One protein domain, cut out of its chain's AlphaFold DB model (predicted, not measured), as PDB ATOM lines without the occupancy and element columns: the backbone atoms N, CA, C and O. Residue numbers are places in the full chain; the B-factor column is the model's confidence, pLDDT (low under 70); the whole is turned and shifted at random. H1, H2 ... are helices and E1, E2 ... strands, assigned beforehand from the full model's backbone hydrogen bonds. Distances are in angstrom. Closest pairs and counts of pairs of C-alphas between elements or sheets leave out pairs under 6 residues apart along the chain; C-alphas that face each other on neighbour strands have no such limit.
ATOM      1  N   THR A  33     -46.592 -44.576 -49.971       69.81
ATOM      2  CA  THR A  33     -45.643 -43.741 -50.714       69.81
ATOM      3  C   THR A  33     -45.019 -44.438 -51.928       69.81
ATOM      4  O   THR A  33     -44.878 -43.800 -52.967       69.81
ATOM      5  N   ALA A  34     -44.680 -45.730 -51.869       78.56
ATOM      6  CA  ALA A  34     -44.053 -46.437 -52.989       78.56
ATOM      7  C   ALA A  34     -45.014 -46.570 -54.180       78.56
ATOM      8  O   ALA A  34     -44.653 -46.240 -55.312       78.56
ATOM      9  N   PHE A  35     -46.260 -46.975 -53.924       78.00
ATOM     10  CA  PHE A  35     -47.295 -47.059 -54.957       78.00
ATOM     11  C   PHE A  35     -47.665 -45.680 -55.495       78.00
ATOM     12  O   PHE A  35     -47.736 -45.487 -56.709       78.00
ATOM     13  N   GLN A  36     -47.815 -44.692 -54.617       72.69
ATOM     14  CA  GLN A  36     -48.105 -43.324 -55.031       72.69
ATOM     15  C   GLN A  36     -46.993 -42.749 -55.924       72.69
ATOM     16  O   GLN A  36     -47.282 -42.156 -56.966       72.69
ATOM     17  N   LEU A  37     -45.723 -43.004 -55.592       81.62
ATOM     18  CA  LEU A  37     -44.579 -42.632 -56.428       81.62
ATOM     19  C   LEU A  37     -44.571 -43.376 -57.765       81.62
ATOM     20  O   LEU A  37     -44.245 -42.770 -58.787       81.62
ATOM     21  N   LEU A  38     -44.929 -44.664 -57.790       85.38
ATOM     22  CA  LEU A  38     -45.038 -45.434 -59.032       85.38
ATOM     23  C   LEU A  38     -46.078 -44.817 -59.970       85.38
ATOM     24  O   LEU A  38     -45.749 -44.522 -61.123       85.38
ATOM     25  N   PHE A  39     -47.291 -44.543 -59.481       83.56
ATOM     26  CA  PHE A  39     -48.338 -43.924 -60.294       83.56
ATOM     27  C   PHE A  39     -47.950 -42.528 -60.757       83.56
ATOM     28  O   PHE A  39     -48.069 -42.234 -61.948       83.56
ATOM     29  N   GLN A  40     -47.419 -41.692 -59.866       85.56
ATOM     30  CA  GLN A  40     -46.985 -40.343 -60.220       85.56
ATOM     31  C   GLN A  40     -45.893 -40.366 -61.301       85.56
ATOM     32  O   GLN A  40     -45.967 -39.626 -62.287       85.56
ATOM     33  N   ARG A  41     -44.888 -41.240 -61.161       88.50
ATOM     34  CA  ARG A  41     -43.810 -41.391 -62.151       88.50
ATOM     35  C   ARG A  41     -44.340 -41.898 -63.485       88.50
ATOM     36  O   ARG A  41     -43.944 -41.367 -64.521       88.50
ATOM     37  N   LYS A  42     -45.235 -42.890 -63.483       89.44
ATOM     38  CA  LYS A  42     -45.831 -43.439 -64.710       89.44
ATOM     39  C   LYS A  42     -46.672 -42.396 -65.446       89.44
ATOM     40  O   LYS A  42     -46.459 -42.222 -66.644       89.44
ATOM     41  N   HIS A  43     -47.519 -41.646 -64.741       89.69
ATOM     42  CA  HIS A  43     -48.304 -40.553 -65.330       89.69
ATOM     43  C   HIS A  43     -47.401 -39.492 -65.959       89.69
ATOM     44  O   HIS A  43     -47.545 -39.167 -67.135       89.69
ATOM     45  N   ASN A  44     -46.416 -38.990 -65.211       90.44
ATOM     46  CA  ASN A  44     -45.529 -37.939 -65.711       90.44
ATOM     47  C   ASN A  44     -44.633 -38.427 -66.854       90.44
ATOM     48  O   ASN A  44     -44.400 -37.688 -67.808       90.44
ATOM     49  N   SER A  45     -44.164 -39.677 -66.804       93.06
ATOM     50  CA  SER A  45     -43.407 -40.276 -67.905       93.06
ATOM     51  C   SER A  45     -44.259 -40.386 -69.167       93.06
ATOM     52  O   SER A  45     -43.797 -40.015 -70.244       93.06
ATOM     53  N   PHE A  46     -45.509 -40.838 -69.049       92.38
ATOM     54  CA  PHE A  46     -46.399 -40.958 -70.197       92.38
ATOM     55  C   PHE A  46     -46.748 -39.590 -70.794       92.38
ATOM     56  O   PHE A  46     -46.573 -39.395 -71.995       92.38
ATOM     57  N   ARG A  47     -47.113 -38.606 -69.958       92.81
ATOM     58  CA  ARG A  47     -47.338 -37.214 -70.388       92.81
ATOM     59  C   ARG A  47     -46.114 -36.649 -71.105       92.81
ATOM     60  O   ARG A  47     -46.254 -36.055 -72.166       92.81
ATOM     61  N   SER A  48     -44.915 -36.881 -70.572       95.00
ATOM     62  CA  SER A  48     -43.670 -36.446 -71.208       95.00
ATOM     63  C   SER A  48     -43.477 -37.091 -72.581       95.00
ATOM     64  O   SER A  48     -43.218 -36.390 -73.553       95.00
ATOM     65  N   LYS A  49     -43.685 -38.406 -72.710       95.19
ATOM     66  CA  LYS A  49     -43.575 -39.092 -74.005       95.19
ATOM     67  C   LYS A  49     -44.571 -38.560 -75.034       95.19
ATOM     68  O   LYS A  49     -44.189 -38.379 -76.186       95.19
ATOM     69  N   VAL A  50     -45.813 -38.285 -74.626       94.44
ATOM     70  CA  VAL A  50     -46.831 -37.677 -75.499       94.44
ATOM     71  C   VAL A  50     -46.431 -36.251 -75.884       94.44
ATOM     72  O   VAL A  50     -46.464 -35.919 -77.062       94.44
ATOM     73  N   ALA A  51     -45.969 -35.427 -74.939       95.19
ATOM     74  CA  ALA A  51     -45.499 -34.069 -75.231       95.19
ATOM     75  C   ALA A  51     -44.348 -34.070 -76.252       95.19
ATOM     76  O   ALA A  51     -44.359 -33.308 -77.214       95.19
ATOM     77  N   MET A  52     -43.402 -34.998 -76.090       95.19
ATOM     78  CA  MET A  52     -42.245 -35.164 -76.973       95.19
ATOM     79  C   MET A  52     -42.560 -35.904 -78.287       95.19
ATOM     80  O   MET A  52     -41.676 -36.038 -79.127       95.19
ATOM     81  N   GLY A  53     -43.779 -36.424 -78.476       94.62
ATOM     82  CA  GLY A  53     -44.162 -37.153 -79.693       94.62
ATOM     83  C   GLY A  53     -43.548 -38.552 -79.834       94.62
ATOM     84  O   GLY A  53     -43.372 -39.046 -80.947       94.62
ATOM     85  N   THR A  54     -43.176 -39.184 -78.718       95.31
ATOM     86  CA  THR A  54     -42.503 -40.501 -78.664       95.31
ATOM     87  C   THR A  54     -43.385 -41.611 -78.087       95.31
ATOM     88  O   THR A  54     -42.976 -42.770 -78.035       95.31
ATOM     89  N   ALA A  55     -44.594 -41.281 -77.628       93.75
ATOM     90  CA  ALA A  55     -45.529 -42.258 -77.086       93.75
ATOM     91  C   ALA A  55     -46.184 -43.073 -78.209       93.75
ATOM     92  O   ALA A  55     -46.667 -42.513 -79.190       93.75
ATOM     93  N   THR A  56     -46.233 -44.392 -78.029       92.12
ATOM     94  CA  THR A  56     -46.995 -45.317 -78.876       92.12
ATOM     95  C   THR A  56     -47.838 -46.204 -77.969       92.12
ATOM     96  O   THR A  56     -47.307 -46.756 -77.005       92.12
ATOM     97  N   VAL A  57     -49.136 -46.304 -78.248       86.94
ATOM     98  CA  VAL A  57     -50.091 -47.163 -77.530       86.94
ATOM     99  C   VAL A  57     -50.868 -47.934 -78.585       86.94
ATOM    100  O   VAL A  57     -51.415 -47.315 -79.491       86.94
ATOM    101  N   ASP A  58     -50.845 -49.265 -78.515       89.31
ATOM    102  CA  ASP A  58     -51.522 -50.157 -79.469       89.31
ATOM    103  C   ASP A  58     -51.195 -49.849 -80.944       89.31
ATOM    104  O   ASP A  58     -52.058 -49.829 -81.816       89.31
ATOM    105  N   GLY A  59     -49.926 -49.536 -81.225       89.88
ATOM    106  CA  GLY A  59     -49.453 -49.167 -82.566       89.88
ATOM    107  C   GLY A  59     -49.797 -47.738 -83.008       89.88
ATOM    108  O   GLY A  59     -49.280 -47.275 -84.023       89.88
ATOM    109  N   VAL A  60     -50.597 -46.997 -82.237       88.00
ATOM    110  CA  VAL A  60     -50.951 -45.600 -82.517       88.00
ATOM    111  C   VAL A  60     -49.929 -44.664 -81.883       88.00
ATOM    112  O   VAL A  60     -49.678 -44.716 -80.676       88.00
ATOM    113  N   LYS A  61     -49.342 -43.774 -82.690       91.69
ATOM    114  CA  LYS A  61     -48.402 -42.746 -82.229       91.69
ATOM    115  C   LYS A  61     -49.147 -41.534 -81.667       91.69
ATOM    116  O   LYS A  61     -50.088 -41.035 -82.277       91.69
ATOM    117  N   TYR A  62     -48.677 -41.030 -80.531       91.19
ATOM    118  CA  TYR A  62     -49.214 -39.857 -79.850       91.19
ATOM    119  C   TYR A  62     -48.191 -38.716 -79.845       91.19
ATOM    120  O   TYR A  62     -47.007 -38.925 -79.572       91.19
ATOM    121  N   GLY A  63     -48.686 -37.499 -80.065       90.19
ATOM    122  CA  GLY A  63     -47.926 -36.250 -80.052       90.19
ATOM    123  C   GLY A  63     -47.122 -35.955 -81.328       90.19
ATOM    124  O   GLY A  63     -47.256 -36.677 -82.318       90.19
ATOM    125  N   PRO A  64     -46.268 -34.911 -81.310       94.25
ATOM    126  CA  PRO A  64     -45.986 -34.023 -80.174       94.25
ATOM    127  C   PRO A  64     -47.205 -33.190 -79.761       94.25
ATOM    128  O   PRO A  64     -48.041 -32.831 -80.591       94.25
ATOM    129  N   ALA A  65     -47.332 -32.943 -78.460       92.19
ATOM    130  CA  ALA A  65     -48.536 -32.377 -77.868       92.19
ATOM    131  C   ALA A  65     -48.224 -31.206 -76.935       92.19
ATOM    132  O   ALA A  65     -47.348 -31.319 -76.076       92.19
ATOM    133  N   LYS A  66     -49.020 -30.134 -77.027       87.44
ATOM    134  CA  LYS A  66     -48.927 -28.977 -76.116       87.44
ATOM    135  C   LYS A  66     -49.966 -28.995 -74.988       87.44
ATOM    136  O   LYS A  66     -49.643 -28.649 -73.858       87.44
ATOM    137  N   ASN A  67     -51.194 -29.440 -75.270       85.50
ATOM    138  CA  ASN A  67     -52.293 -29.557 -74.302       85.50
ATOM    139  C   ASN A  67     -52.936 -30.935 -74.426       85.50
ATOM    140  O   ASN A  67     -52.939 -31.506 -75.505       85.50
ATOM    141  N   MET A  68     -53.485 -31.472 -73.343       87.06
ATOM    142  CA  MET A  68     -53.985 -32.845 -73.253       87.06
ATOM    143  C   MET A  68     -55.340 -32.874 -72.537       87.06
ATOM    144  O   MET A  68     -55.519 -32.187 -71.531       87.06
ATOM    145  N   TYR A  69     -56.268 -33.695 -73.024       84.56
ATOM    146  CA  TYR A  69     -57.703 -33.653 -72.703       84.56
ATOM    147  C   TYR A  69     -58.310 -35.016 -72.362       84.56
ATOM    148  O   TYR A  69     -59.518 -35.194 -72.424       84.56
ATOM    149  N   ARG A  70     -57.494 -36.003 -71.986       83.94
ATOM    150  CA  ARG A  70     -57.976 -37.292 -71.461       83.94
ATOM    151  C   ARG A  70     -57.447 -37.490 -70.055       83.94
ATOM    152  O   ARG A  70     -56.340 -37.055 -69.792       83.94
ATOM    153  N   LEU A  71     -58.197 -38.144 -69.170       75.94
ATOM    154  CA  LEU A  71     -57.920 -38.171 -67.725       75.94
ATOM    155  C   LEU A  71     -56.449 -38.482 -67.368       75.94
ATOM    156  O   LEU A  71     -55.807 -37.688 -66.690       75.94
ATOM    157  N   LEU A  72     -55.875 -39.554 -67.928       78.81
ATOM    158  CA  LEU A  72     -54.469 -39.950 -67.708       78.81
ATOM    159  C   LEU A  72     -53.430 -38.947 -68.247       78.81
ATOM    160  O   LEU A  72     -52.254 -38.998 -67.888       78.81
ATOM    161  N   LEU A  73     -53.851 -38.056 -69.140       80.06
ATOM    162  CA  LEU A  73     -53.020 -37.073 -69.823       80.06
ATOM    163  C   LEU A  73     -53.357 -35.628 -69.426       80.06
ATOM    164  O   LEU A  73     -52.591 -34.736 -69.766       80.06
ATOM    165  N   LEU A  74     -54.459 -35.380 -68.711       82.50
ATOM    166  CA  LEU A  74     -55.115 -34.077 -68.595       82.50
ATOM    167  C   LEU A  74     -54.121 -32.956 -68.262       82.50
ATOM    168  O   LEU A  74     -53.567 -32.900 -67.167       82.50
ATOM    169  N   ALA A  75     -53.905 -32.041 -69.212       81.38
ATOM    170  CA  ALA A  75     -52.880 -31.004 -69.111       81.38
ATOM    171  C   ALA A  75     -53.126 -30.060 -67.930       81.38
ATOM    172  O   ALA A  75     -52.177 -29.670 -67.253       81.38
ATOM    173  N   LYS A  76     -54.399 -29.754 -67.660       84.62
ATOM    174  CA  LYS A  76     -54.811 -28.899 -66.544       84.62
ATOM    175  C   LYS A  76     -54.701 -29.576 -65.173       84.62
ATOM    176  O   LYS A  76     -54.609 -28.889 -64.166       84.62
ATOM    177  N   ALA A  77     -54.641 -30.908 -65.107       86.75
ATOM    178  CA  ALA A  77     -54.405 -31.595 -63.844       86.75
ATOM    179  C   ALA A  77     -52.937 -31.419 -63.421       86.75
ATOM    180  O   ALA A  77     -52.004 -31.914 -64.073       86.75
ATOM    181  N   THR A  78     -52.742 -30.698 -62.318       86.56
ATOM    182  CA  THR A  78     -51.428 -30.373 -61.744       86.56
ATOM    183  C   THR A  78     -51.091 -31.235 -60.535       86.56
ATOM    184  O   THR A  78     -49.920 -31.344 -60.183       86.56
ATOM    185  N   GLU A  79     -52.095 -31.857 -59.919       86.88
ATOM    186  CA  GLU A  79     -51.940 -32.763 -58.783       86.88
ATOM    187  C   GLU A  79     -52.762 -34.037 -59.020       86.88
ATOM    188  O   GLU A  79     -53.799 -34.019 -59.693       86.88
ATOM    189  N   LEU A  80     -52.258 -35.148 -58.486       85.88
ATOM    190  CA  LEU A  80     -52.833 -36.483 -58.598       85.88
ATOM    191  C   LEU A  80     -52.636 -37.209 -57.268       85.88
ATOM    192  O   LEU A  80     -51.513 -37.280 -56.763       85.88
ATOM    193  N   GLY A  81     -53.709 -37.786 -56.739       84.25
ATOM    194  CA  GLY A  81     -53.671 -38.722 -55.618       84.25
ATOM    195  C   GLY A  81     -54.252 -40.058 -56.052       84.25
ATOM    196  O   GLY A  81     -55.266 -40.076 -56.740       84.25
ATOM    197  N   CYS A  82     -53.624 -41.168 -55.668       85.50
ATOM    198  CA  CYS A  82     -54.131 -42.506 -55.961       85.50
ATOM    199  C   CYS A  82     -54.200 -43.333 -54.681       85.50
ATOM    200  O   CYS A  82     -53.297 -43.259 -53.848       85.50
ATOM    201  N   ALA A  83     -55.246 -44.138 -54.565       84.25
ATOM    202  CA  ALA A  83     -55.413 -45.166 -53.553       84.25
ATOM    203  C   ALA A  83     -55.569 -46.521 -54.245       84.25
ATOM    204  O   ALA A  83     -55.957 -46.589 -55.415       84.25
ATOM    205  N   PHE A  84     -55.255 -47.593 -53.529       84.75
ATOM    206  CA  PHE A  84     -55.437 -48.945 -54.033       84.75
ATOM    207  C   PHE A  84     -56.012 -49.858 -52.954       84.75
ATOM    208  O   PHE A  84     -55.829 -49.615 -51.760       84.75
ATOM    209  N   LYS A  85     -56.690 -50.915 -53.390       84.00
ATOM    210  CA  LYS A  85     -57.215 -51.986 -52.548       84.00
ATOM    211  C   LYS A  85     -56.932 -53.324 -53.227       84.00
ATOM    212  O   LYS A  85     -57.113 -53.453 -54.433       84.00
ATOM    213  N   PHE A  86     -56.499 -54.314 -52.454       84.69
ATOM    214  CA  PHE A  86     -56.474 -55.697 -52.924       84.69
ATOM    215  C   PHE A  86     -57.890 -56.269 -52.860       84.69
ATOM    216  O   PHE A  86     -58.542 -56.192 -51.816       84.69
ATOM    217  N   GLY A  87     -58.365 -56.773 -53.990       83.12
ATOM    218  CA  GLY A  87     -59.615 -57.507 -54.093       83.12
ATOM    219  C   GLY A  87     -59.417 -59.001 -53.855       83.12
ATOM    220  O   GLY A  87     -58.332 -59.460 -53.481       83.12
ATOM    221  N   ASP A  88     -60.488 -59.746 -54.097       85.75
ATOM    222  CA  ASP A  88     -60.509 -61.196 -53.949       85.75
ATOM    223  C   ASP A  88     -59.701 -61.897 -55.053       85.75
ATOM    224  O   ASP A  88     -59.236 -61.280 -56.020       85.75
ATOM    225  N   VAL A  89     -59.502 -63.204 -54.877       82.94
ATOM    226  CA  VAL A  89     -58.891 -64.066 -55.894       82.94
ATOM    227  C   VAL A  89     -59.822 -64.136 -57.106       82.94
ATOM    228  O   VAL A  89     -60.998 -64.464 -56.975       82.94
ATOM    229  N   ILE A  90     -59.295 -63.797 -58.280       83.94
ATOM    230  CA  ILE A  90     -60.050 -63.655 -59.535       83.94
ATOM    231  C   ILE A  90     -59.838 -64.805 -60.520       83.94
ATOM    232  O   ILE A  90     -60.486 -64.834 -61.563       83.94
ATOM    233  N   ASP A  91     -58.923 -65.727 -60.235       83.50
ATOM    234  CA  ASP A  91     -58.572 -66.823 -61.136       83.50
ATOM    235  C   ASP A  91     -58.081 -68.039 -60.337       83.50
ATOM    236  O   ASP A  91     -57.619 -67.910 -59.207       83.50
ATOM    237  N   SER A  92     -58.155 -69.207 -60.967       79.19
ATOM    238  CA  SER A  92     -57.652 -70.508 -60.519       79.19
ATOM    239  C   SER A  92     -56.156 -70.548 -60.166       79.19
ATOM    240  O   SER A  92     -55.733 -71.447 -59.448       79.19
ATOM    241  N   ASP A  93     -55.377 -69.555 -60.608       86.44
ATOM    242  CA  ASP A  93     -53.952 -69.376 -60.286       86.44
ATOM    243  C   ASP A  93     -53.699 -68.521 -59.016       86.44
ATOM    244  O   ASP A  93     -52.634 -67.915 -58.881       86.44
ATOM    245  N   ASP A  94     -54.682 -68.359 -58.121       82.69
ATOM    246  CA  ASP A  94     -54.593 -67.519 -56.906       82.69
ATOM    247  C   ASP A  94     -54.234 -66.036 -57.158       82.69
ATOM    248  O   ASP A  94     -53.758 -65.305 -56.279       82.69
ATOM    249  N   LYS A  95     -54.492 -65.532 -58.370       84.19
ATOM    250  CA  LYS A  95     -54.284 -64.115 -58.703       84.19
ATOM    251  C   LYS A  95     -55.315 -63.268 -57.968       84.19
ATOM    252  O   LYS A  95     -56.508 -63.511 -58.100       84.19
ATOM    253  N   LYS A  96     -54.874 -62.233 -57.251       86.25
ATOM    254  CA  LYS A  96     -55.761 -61.243 -56.615       86.25
ATOM    255  C   LYS A  96     -55.968 -60.029 -57.514       86.25
ATOM    256  O   LYS A  96     -55.028 -59.574 -58.170       86.25
ATOM    257  N   ALA A  97     -57.175 -59.471 -57.504       84.25
ATOM    258  CA  ALA A  97     -57.417 -58.170 -58.122       84.25
ATOM    259  C   ALA A  97     -56.705 -57.051 -57.345       84.25
ATOM    260  O   ALA A  97     -56.568 -57.107 -56.121       84.25
ATOM    261  N   ILE A  98     -56.284 -56.002 -58.052       85.38
ATOM    262  CA  ILE A  98     -55.880 -54.736 -57.435       85.38
ATOM    263  C   ILE A  98     -56.758 -53.647 -58.031       85.38
ATOM    264  O   ILE A  98     -56.619 -53.305 -59.206       85.38
ATOM    265  N   ASP A  99     -57.617 -53.075 -57.202       83.88
ATOM    266  CA  ASP A  99     -58.398 -51.903 -57.557       83.88
ATOM    267  C   ASP A  99     -57.565 -50.662 -57.281       83.88
ATOM    268  O   ASP A  99     -57.127 -50.436 -56.154       83.88
ATOM    269  N   VAL A 100     -57.342 -49.845 -58.308       84.12
ATOM    270  CA  VAL A 100     -56.607 -48.585 -58.191       84.12
ATOM    271  C   VAL A 100     -57.525 -47.452 -58.603       84.12
ATOM    272  O   VAL A 100     -58.011 -47.413 -59.732       84.12
ATOM    273  N   GLN A 101     -57.706 -46.484 -57.711       85.44
ATOM    274  CA  GLN A 101     -58.485 -45.288 -57.989       85.44
ATOM    275  C   GLN A 101     -57.621 -44.045 -57.833       85.44
ATOM    276  O   GLN A 101     -56.955 -43.856 -56.818       85.44
ATOM    277  N   CYS A 102     -57.653 -43.183 -58.845       84.56
ATOM    278  CA  CYS A 102     -56.906 -41.935 -58.868       84.56
ATOM    279  C   CYS A 102     -57.848 -40.735 -59.010       84.56
ATOM    280  O   CYS A 102     -58.770 -40.752 -59.825       84.56
ATOM    281  N   ILE A 103     -57.577 -39.680 -58.244       86.44
ATOM    282  CA  ILE A 103     -58.289 -38.402 -58.249       86.44
ATOM    283  C   ILE A 103     -57.324 -37.309 -58.710       86.44
ATOM    284  O   ILE A 103     -56.160 -37.276 -58.309       86.44
ATOM    285  N   TYR A 104     -57.824 -36.405 -59.547       86.81
ATOM    286  CA  TYR A 104     -57.061 -35.340 -60.191       86.81
ATOM    287  C   TYR A 104     -57.539 -33.982 -59.677       86.81
ATOM    288  O   TYR A 104     -58.720 -33.815 -59.374       86.81
ATOM    289  N   SER A 105     -56.638 -32.996 -59.613       87.81
ATOM    290  CA  SER A 105     -56.977 -31.638 -59.156       87.81
ATOM    291  C   SER A 105     -57.888 -30.854 -60.102       87.81
ATOM    292  O   SER A 105     -58.391 -29.800 -59.725       87.81
ATOM    293  N   ASP A 106     -58.075 -31.336 -61.328       85.88
ATOM    294  CA  ASP A 106     -58.982 -30.746 -62.306       85.88
ATOM    295  C   ASP A 106     -59.889 -31.831 -62.890       85.88
ATOM    296  O   ASP A 106     -59.527 -33.012 -62.950       85.88
ATOM    297  N   ARG A 107     -61.088 -31.427 -63.299       79.88
ATOM    298  CA  ARG A 107     -62.100 -32.324 -63.842       79.88
ATOM    299  C   ARG A 107     -61.945 -32.421 -65.348       79.88
ATOM    300  O   ARG A 107     -61.710 -31.436 -66.045       79.88
ATOM    301  N   LEU A 108     -62.138 -33.631 -65.857       76.50
ATOM    302  CA  LEU A 108     -62.310 -33.832 -67.281       76.50
ATOM    303  C   LEU A 108     -63.731 -33.408 -67.665       76.50
ATOM    304  O   LEU A 108     -64.697 -33.995 -67.185       76.50
ATOM    305  N   TYR A 109     -63.858 -32.404 -68.528       67.75
ATOM    306  CA  TYR A 109     -65.101 -32.201 -69.268       67.75
ATOM    307  C   TYR A 109     -65.138 -33.227 -70.395       67.75
ATOM    308  O   TYR A 109     -64.098 -33.466 -71.010       67.75
ATOM    309  N   SER A 110     -66.298 -33.859 -70.614       66.50
ATOM    310  CA  SER A 110     -66.473 -34.866 -71.667       66.50
ATOM    311  C   SER A 110     -65.836 -34.371 -72.961       66.50
ATOM    312  O   SER A 110     -66.162 -33.284 -73.438       66.50
ATOM    313  N   TYR A 111     -64.864 -35.126 -73.463       67.25
ATOM    314  CA  TYR A 111     -64.098 -34.751 -74.636       67.25
ATOM    315  C   TYR A 111     -64.225 -35.864 -75.667       67.25
ATOM    316  O   TYR A 111     -63.673 -36.953 -75.499       67.25
ATOM    317  N   GLU A 112     -64.961 -35.572 -76.733       70.19
ATOM    318  CA  GLU A 112     -65.055 -36.420 -77.912       70.19
ATOM    319  C   GLU A 112     -64.061 -35.892 -78.946       70.19
ATOM    320  O   GLU A 112     -64.238 -34.813 -79.510       70.19
ATOM    321  N   GLY A 113     -62.950 -36.605 -79.143       79.44
ATOM    322  CA  GLY A 113     -61.946 -36.223 -80.130       79.44
ATOM    323  C   GLY A 113     -60.531 -36.690 -79.806       79.44
ATOM    324  O   GLY A 113     -60.294 -37.577 -78.981       79.44
ATOM    325  N   LYS A 114     -59.557 -36.031 -80.437       81.69
ATOM    326  CA  LYS A 114     -58.128 -36.280 -80.233       81.69
ATOM    327  C   LYS A 114     -57.689 -35.864 -78.821       81.69
ATOM    328  O   LYS A 114     -57.797 -34.694 -78.481       81.69
ATOM    329  N   PRO A 115     -57.117 -36.757 -77.996       83.81
ATOM    330  CA  PRO A 115     -56.924 -36.517 -76.560       83.81
ATOM    331  C   PRO A 115     -55.859 -35.460 -76.224       83.81
ATOM    332  O   PRO A 115     -55.442 -35.358 -75.069       83.81
ATOM    333  N   TYR A 116     -55.376 -34.713 -77.213       86.31
ATOM    334  CA  TYR A 116     -54.414 -33.638 -77.090       86.31
ATOM    335  C   TYR A 116     -54.472 -32.696 -78.299       86.31
ATOM    336  O   TYR A 116     -54.872 -33.082 -79.395       86.31
ATOM    337  N   GLU A 117     -54.007 -31.469 -78.095       89.12
ATOM    338  CA  GLU A 117     -53.672 -30.530 -79.160       89.12
ATOM    339  C   GLU A 117     -52.251 -30.761 -79.650       89.12
ATOM    340  O   GLU A 117     -51.312 -30.824 -78.846       89.12
ATOM    341  N   ASP A 118     -52.092 -30.793 -80.972       92.88
ATOM    342  CA  ASP A 118     -50.777 -30.758 -81.595       92.88
ATOM    343  C   ASP A 118     -50.047 -29.465 -81.235       92.88
ATOM    344  O   ASP A 118     -50.616 -28.367 -81.170       92.88
ATOM    345  N   GLY A 119     -48.754 -29.607 -80.987       92.31
ATOM    346  CA  GLY A 119     -47.888 -28.485 -80.690       92.31
ATOM    347  C   GLY A 119     -46.570 -28.939 -80.105       92.31
ATOM    348  O   GLY A 119     -46.425 -30.073 -79.650       92.31
ATOM    349  N   GLU A 120     -45.598 -28.036 -80.132       94.19
ATOM    350  CA  GLU A 120     -44.305 -28.314 -79.533       94.19
ATOM    351  C   GLU A 120     -44.411 -28.404 -78.001       94.19
ATOM    352  O   GLU A 120     -45.175 -27.649 -77.385       94.19
ATOM    353  N   PRO A 121     -43.617 -29.286 -77.369       94.81
ATOM    354  CA  PRO A 121     -43.453 -29.275 -75.924       94.81
ATOM    355  C   PRO A 121     -42.836 -27.956 -75.452       94.81
ATOM    356  O   PRO A 121     -42.144 -27.266 -76.208       94.81
ATOM    357  N   CYS A 122     -43.017 -27.628 -74.170       96.06
ATOM    358  CA  CYS A 122     -42.389 -26.432 -73.619       96.06
ATOM    359  C   CYS A 122     -40.853 -26.533 -73.719       96.06
ATOM    360  O   CYS A 122     -40.254 -27.566 -73.398       96.06
TER     361      CYS A 122
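What this domain is: This is residues 33 to 122 of the 153 residues of an uncharacterized protein of Heligmosomoides polygyrus (UniProt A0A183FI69). A long two-stranded hairpin, E4 and E5, reaches away as an arm from a loose body built along the single long helix H1. The first half of H1 is near the base of the arm, where E4 begins, and near its last residues lie two small two-stranded sheets, the hairpin E1 and E2 and the pair E3 and E6. The printed part has 90 residues, with one named helix and six named strands in the order H1 E1 E2 E3 E4 E5 E6; each of the three sheets is antiparallel and the class is mixed, helices and strands. The whole is loose, with a radius of gyration of the C-alphas of 15.5 A, and elongated, with spans of 46 by 30 by 27 A.

How they stand to each other: E4, residues 80 to 89, and E5, residues 96 to 104, form a hairpin of antiparallel neighbours, with 163 degrees between their directions; N 83 and O 101 are 2.8 A apart and N 97 and O 88 are 3.1 A apart, within hydrogen-bond range. H1, residues 33 to 51, comes nearest to E4 at the C-alphas of Gln 36 and Cys 82, 6.2 A apart, while H1 and E5 are apart. Every O i to N i+4 pair in H1 is within hydrogen-bond range. E1, residues 55 to 57, and E2, residues 60 to 62, form an antiparallel hairpin at 148 degrees, with N 60 and O 57 at 2.9 A. The closest C-alphas of H1 and E1 are those of Lys 49 and Ala 55, 4.8 A apart. E2 runs on into E3, residues 65 to 68, across a break of 2 residues at 97 degrees. The closest C-alphas of H1 and E3 are those of Ala 51 and Ala 65, 4.4 A apart. E3 is antiparallel to E6, residues 116 to 118, at 158 degrees, with N 117 and O 67 at 2.8 A. H1 and E6 are apart.

Where its parts are: E4 measures 28.4 A from first to last C-alpha, E5 26.2 A and H1 26.4 A; the short strands measure 6.7 A for E1, 6.6 A for E2, 7.2 A for E3 and 6.5 A for E6. H1 begins at C-alpha 33, (-45.643, -43.741, -50.714), E4 ends at C-alpha 89, (-58.891, -64.066, -55.894), and E6 ends at C-alpha 118, (-50.777, -30.758, -81.595).

The domain as a whole: The two C-alphas farthest apart are those of Ser 92 and Cys 122, 48.4 A. The links from E3 to E4 and from E5 to E6 are long, 11 residues each. The printed part has no cut. Its mean pLDDT is 85.7, and residue 33 and residues 109 to 111 are under 70.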